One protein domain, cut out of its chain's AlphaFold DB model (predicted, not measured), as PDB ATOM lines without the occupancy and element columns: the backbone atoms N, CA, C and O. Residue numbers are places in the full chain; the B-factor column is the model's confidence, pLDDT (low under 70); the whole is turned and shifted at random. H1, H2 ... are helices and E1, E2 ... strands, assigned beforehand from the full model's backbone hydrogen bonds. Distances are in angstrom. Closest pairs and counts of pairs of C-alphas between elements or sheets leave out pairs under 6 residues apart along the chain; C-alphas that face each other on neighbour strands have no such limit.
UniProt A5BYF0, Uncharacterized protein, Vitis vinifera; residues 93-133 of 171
ATOM      1  N   LYS A  93      44.432 100.180 -25.980       66.44
ATOM      2  CA  LYS A  93      45.369  99.251 -26.628       66.44
ATOM      3  C   LYS A  93      46.595  99.010 -25.743       66.44
ATOM      4  O   LYS A  93      47.322  99.954 -25.425       66.44
ATOM      5  N   LEU A  94      46.838  97.740 -25.408       68.50
ATOM      6  CA  LEU A  94      48.029  97.288 -24.695       68.50
ATOM      7  C   LEU A  94      49.269  97.706 -25.493       68.50
ATOM      8  O   LEU A  94      49.473  97.232 -26.606       68.50
ATOM      9  N   ARG A  95      50.066  98.625 -24.939       65.06
ATOM     10  CA  ARG A  95      51.320  99.089 -25.558       65.06
ATOM     11  C   ARG A  95      52.553  98.413 -24.976       65.06
ATOM     12  O   ARG A  95      53.544  98.284 -25.682       65.06
ATOM     13  N   TYR A  96      52.491  97.977 -23.718       69.06
ATOM     14  CA  TYR A  96      53.588  97.303 -23.029       69.06
ATOM     15  C   TYR A  96      53.041  96.251 -22.065       69.06
ATOM     16  O   TYR A  96      52.068  96.515 -21.359       69.06
ATOM     17  N   PHE A  97      53.682  95.087 -22.011       72.06
ATOM     18  CA  PHE A  97      53.444  94.065 -20.992       72.06
ATOM     19  C   PHE A  97      54.779  93.450 -20.583       72.06
ATOM     20  O   PHE A  97      55.497  92.960 -21.448       72.06
ATOM     21  N   LEU A  98      55.118  93.492 -19.288       68.06
ATOM     22  CA  LEU A  98      56.408  93.006 -18.765       68.06
ATOM     23  C   LEU A  98      57.612  93.546 -19.568       68.06
ATOM     24  O   LEU A  98      58.463  92.782 -20.016       68.06
ATOM     25  N   ASP A  99      57.623  94.856 -19.832       64.50
ATOM     26  CA  ASP A  99      58.641  95.559 -20.636       64.50
ATOM     27  C   ASP A  99      58.754  95.120 -22.110       64.50
ATOM     28  O   ASP A  99      59.665  95.530 -22.836       64.50
ATOM     29  N   ILE A 100      57.793  94.333 -22.599       73.50
ATOM     30  CA  ILE A 100      57.663  93.966 -24.008       73.50
ATOM     31  C   ILE A 100      56.712  94.951 -24.678       73.50
ATOM     32  O   ILE A 100      55.526  95.008 -24.352       73.50
ATOM     33  N   GLU A 101      57.229  95.721 -25.633       78.31
ATOM     34  CA  GLU A 101      56.434  96.659 -26.423       78.31
ATOM     35  C   GLU A 101      55.542  95.891 -27.404       78.31
ATOM     36  O   GLU A 101      56.024  95.063 -28.176       78.31
ATOM     37  N   VAL A 102      54.247  96.188 -27.400       78.38
ATOM     38  CA  VAL A 102      53.234  95.570 -28.257       78.38
ATOM     39  C   VAL A 102      52.842  96.577 -29.338       78.38
ATOM     40  O   VAL A 102      52.216  97.602 -29.063       78.38
ATOM     41  N   LYS A 103      53.228  96.306 -30.587       78.50
ATOM     42  CA  LYS A 103      52.893  97.135 -31.754       78.50
ATOM     43  C   LYS A 103      51.796  96.473 -32.557       78.50
ATOM     44  O   LYS A 103      51.970  95.360 -33.037       78.50
ATOM     45  N   ASP A 104      50.706  97.197 -32.750       69.50
ATOM     46  CA  ASP A 104      49.554  96.758 -33.531       69.50
ATOM     47  C   ASP A 104      49.461  97.593 -34.815       69.50
ATOM     48  O   ASP A 104      48.696  98.553 -34.898       69.50
ATOM     49  N   GLN A 105      50.348  97.312 -35.777       64.94
ATOM     50  CA  GLN A 105      50.398  98.049 -37.050       64.94
ATOM     51  C   GLN A 105      49.959  97.202 -38.256       64.94
ATOM     52  O   GLN A 105      49.370  97.757 -39.179       64.94
ATOM     53  N   LYS A 106      50.193  95.879 -38.251       61.22
ATOM     54  CA  LYS A 106      49.723  94.903 -39.270       61.22
ATOM     55  C   LYS A 106      49.571  93.480 -38.681       61.22
ATOM     56  O   LYS A 106      49.761  92.492 -39.381       61.22
ATOM     57  N   GLY A 107      49.304  93.392 -37.376       63.09
ATOM     58  CA  GLY A 107      49.460  92.200 -36.532       63.09
ATOM     59  C   GLY A 107      50.213  92.542 -35.241       63.09
ATOM     60  O   GLY A 107      50.886  93.574 -35.188       63.09
ATOM     61  N   ILE A 108      50.097  91.696 -34.211       66.12
ATOM     62  CA  ILE A 108      50.782  91.878 -32.920       66.12
ATOM     63  C   ILE A 108      52.286  91.653 -33.125       66.12
ATOM     64  O   ILE A 108      52.737  90.523 -33.300       66.12
ATOM     65  N   SER A 109      53.074  92.727 -33.103       61.88
ATOM     66  CA  SER A 109      54.537  92.670 -33.116       61.88
ATOM     67  C   SER A 109      55.075  93.007 -31.729       61.88
ATOM     68  O   SER A 109      54.881  94.114 -31.231       61.88
ATOM     69  N   LEU A 110      55.742  92.038 -31.105       71.75
ATOM     70  CA  LEU A 110      56.361  92.179 -29.789       71.75
ATOM     71  C   LEU A 110      57.815  92.653 -29.942       71.75
ATOM     72  O   LEU A 110      58.580  92.078 -30.718       71.75
ATOM     73  N   SER A 111      58.218  93.701 -29.219       67.19
ATOM     74  CA  SER A 111      59.563  94.281 -29.288       67.19
ATOM     75  C   SER A 111      60.218  94.383 -27.912       67.19
ATOM     76  O   SER A 111      59.701  95.028 -27.010       67.19
ATOM     77  N   GLN A 112      61.409  93.797 -27.776       76.88
ATOM     78  CA  GLN A 112      62.253  93.853 -26.571       76.88
ATOM     79  C   GLN A 112      63.453  94.797 -26.756       76.88
ATOM     80  O   GLN A 112      64.554  94.549 -26.262       76.88
ATOM     81  N   LYS A 113      63.285  95.867 -27.544       74.62
ATOM     82  CA  LYS A 113      64.382  96.799 -27.856       74.62
ATOM     83  C   LYS A 113      65.003  97.393 -26.592       74.62
ATOM     84  O   LYS A 113      66.220  97.521 -26.544       74.62
ATOM     85  N   HIS A 114      64.192  97.687 -25.580       67.06
ATOM     86  CA  HIS A 114      64.670  98.220 -24.305       67.06
ATOM     87  C   HIS A 114      65.528  97.204 -23.541       67.06
ATOM     88  O   HIS A 114      66.655  97.530 -23.194       67.06
ATOM     89  N   ILE A 115      65.112  95.933 -23.468       74.06
ATOM     90  CA  ILE A 115      65.910  94.853 -22.853       74.06
ATOM     91  C   ILE A 115      67.294  94.721 -23.510       74.06
ATOM     92  O   ILE A 115      68.297  94.526 -22.826       74.06
ATOM     93  N   LYS A 116      67.383  94.856 -24.841       75.88
ATOM     94  CA  LYS A 116      68.676  94.821 -25.548       75.88
ATOM     95  C   LYS A 116      69.570  96.014 -25.211       75.88
ATOM     96  O   LYS A 116      70.776  95.834 -25.063       75.88
ATOM     97  N   VAL A 117      68.993  97.211 -25.115       81.06
ATOM     98  CA  VAL A 117      69.734  98.431 -24.763       81.06
ATOM     99  C   VAL A 117      70.246  98.346 -23.326       81.06
ATOM    100  O   VAL A 117      71.428  98.593 -23.093       81.06
ATOM    101  N   ASP A 118      69.399  97.915 -22.395       79.69
ATOM    102  CA  ASP A 118      69.760  97.782 -20.985       79.69
ATOM    103  C   ASP A 118      70.826  96.703 -20.779       79.69
ATOM    104  O   ASP A 118      71.801  96.922 -20.062       79.69
ATOM    105  N   CYS A 119      70.708  95.572 -21.480       81.50
ATOM    106  CA  CYS A 119      71.729  94.526 -21.474       81.50
ATOM    107  C   CYS A 119      73.080  95.059 -21.971       81.50
ATOM    108  O   CYS A 119      74.092  94.893 -21.294       81.50
ATOM    109  N   HIS A 120      73.101  95.777 -23.099       86.19
ATOM    110  CA  HIS A 120      74.332  96.374 -23.620       86.19
ATOM    111  C   HIS A 120      74.943  97.394 -22.649       86.19
ATOM    112  O   HIS A 120      76.156  97.393 -22.432       86.19
ATOM    113  N   PHE A 121      74.113  98.234 -22.027       87.38
ATOM    114  CA  PHE A 121      74.561  99.194 -21.023       87.38
ATOM    115  C   PHE A 121      75.172  98.494 -19.804       87.38
ATOM    116  O   PHE A 121      76.271  98.858 -19.387       87.38
ATOM    117  N   ILE A 122      74.506  97.472 -19.257       86.25
ATOM    118  CA  ILE A 122      75.018  96.711 -18.111       86.25
ATOM    119  C   ILE A 122      76.321  95.998 -18.481       86.25
ATOM    120  O   ILE A 122      77.292  96.149 -17.745       86.25
ATOM    121  N   CYS A 123      76.389  95.308 -19.624       84.50
ATOM    122  CA  CYS A 123      77.625  94.681 -20.110       84.50
ATOM    123  C   CYS A 123      78.768  95.699 -20.196       84.50
ATOM    124  O   CYS A 123      79.820  95.480 -19.610       84.50
ATOM    125  N   SER A 124      78.526  96.869 -20.796       87.88
ATOM    126  CA  SER A 124      79.529  97.937 -20.883       87.88
ATOM    127  C   SER A 124      80.008  98.424 -19.506       87.88
ATOM    128  O   SER A 124      81.180  98.761 -19.332       87.88
ATOM    129  N   LYS A 125      79.127  98.462 -18.500       87.19
ATOM    130  CA  LYS A 125      79.497  98.843 -17.128       87.19
ATOM    131  C   LYS A 125      80.245  97.737 -16.385       87.19
ATOM    132  O   LYS A 125      81.107  98.071 -15.572       87.19
ATOM    133  N   VAL A 126      79.933  96.471 -16.652       87.88
ATOM    134  CA  VAL A 126      80.670  95.312 -16.125       87.88
ATOM    135  C   VAL A 126      82.074  95.268 -16.729       87.88
ATOM    136  O   VAL A 126      83.040  95.215 -15.977       87.88
ATOM    137  N   ASP A 127      82.201  95.427 -18.049       86.81
ATOM    138  CA  ASP A 127      83.492  95.466 -18.755       86.81
ATOM    139  C   ASP A 127      84.365  96.645 -18.293       86.81
ATOM    140  O   ASP A 127      85.585  96.542 -18.191       86.81
ATOM    141  N   ALA A 128      83.736  97.773 -17.951       88.56
ATOM    142  CA  ALA A 128      84.409  98.930 -17.368       88.56
ATOM    143  C   ALA A 128      84.741  98.770 -15.867       88.56
ATOM    144  O   ALA A 128      85.138  99.756 -15.241       88.56
ATOM    145  N   ASN A 129      84.526  97.588 -15.270       86.00
ATOM    146  CA  ASN A 129      84.656  97.303 -13.833       86.00
ATOM    147  C   ASN A 129      83.881  98.276 -12.921       86.00
ATOM    148  O   ASN A 129      84.206  98.447 -11.747       86.00
ATOM    149  N   LYS A 130      82.831  98.924 -13.444       81.75
ATOM    150  CA  LYS A 130      81.945  99.813 -12.670       81.75
ATOM    151  C   LYS A 130      80.851  99.036 -11.945       81.75
ATOM    152  O   LYS A 130      80.270  99.553 -10.997       81.75
ATOM    153  N   ILE A 131      80.565  97.816 -12.399       81.75
ATOM    154  CA  ILE A 131      79.637  96.875 -11.773       81.75
ATOM    155  C   ILE A 131      80.386  95.557 -11.584       81.75
ATOM    156  O   ILE A 131      80.786  94.930 -12.560       81.75
ATOM    157  N   ALA A 132      80.560  95.129 -10.334       79.81
ATOM    158  CA  ALA A 132      81.074  93.802 -10.021       79.81
ATOM    159  C   ALA A 132      79.903  92.812  -9.974       79.81
ATOM    160  O   ALA A 132      78.983  92.970  -9.172       79.81
ATOM    161  N   THR A 133      79.924  91.792 -10.829       77.12
ATOM    162  CA  THR A 133      78.932  90.714 -10.810       77.12
ATOM    163  C   THR A 133      79.432  89.570  -9.936       77.12
ATOM    164  O   THR A 133      80.553  89.088 -10.077       77.12
TER     165      THR A 133
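Overview. This is residues 93 to 133 of the 171 residues of an uncharacterized protein of Vitis vinifera (UniProt A5BYF0). A small two-strand hairpin, E1 and E2, makes one end of a rod, and a single helix, H1, sticks out from it lengthwise with residues 116 to 121 and 124 to 127. The 41 printed residues run E1, E2, H1, a mixed class with an antiparallel sheet ordered E1, E2. The whole is extended, with a radius of gyration of the C-alphas of 14.4 A and spans of 43 by 15 by 10 A.

Arrangement. Residues 96 to 97 pair antiparallel with residues 100 to 101 of E1, residues 100 to 104. E1 and E2, residues 108 to 111, form an antiparallel hairpin at 146 degrees; N 103 and O 109 are 2.8 A apart, within hydrogen-bond range. E1 is near H1, residues 113 to 127, with 5 pairs of C-alphas within 10 A. In H1 every O i to N i+4 pair is within hydrogen-bond range.

Along the chain. E1 begins at C-alpha 100 (57.663, 93.966, -24.008) and measures 12.8 A, E2 9.8 A. H1 measures 21.2 A and ends at C-alpha 127 (83.492, 95.466, -18.755).

Size, cuts and confidence. The C-alphas farthest apart, of Lys 106 and Asn 129, are 43.3 A apart. The printed part has no cut, and both links are tight. Mean pLDDT of the printed part is 75.8; 14 residues are under 70, among them 104 to 109.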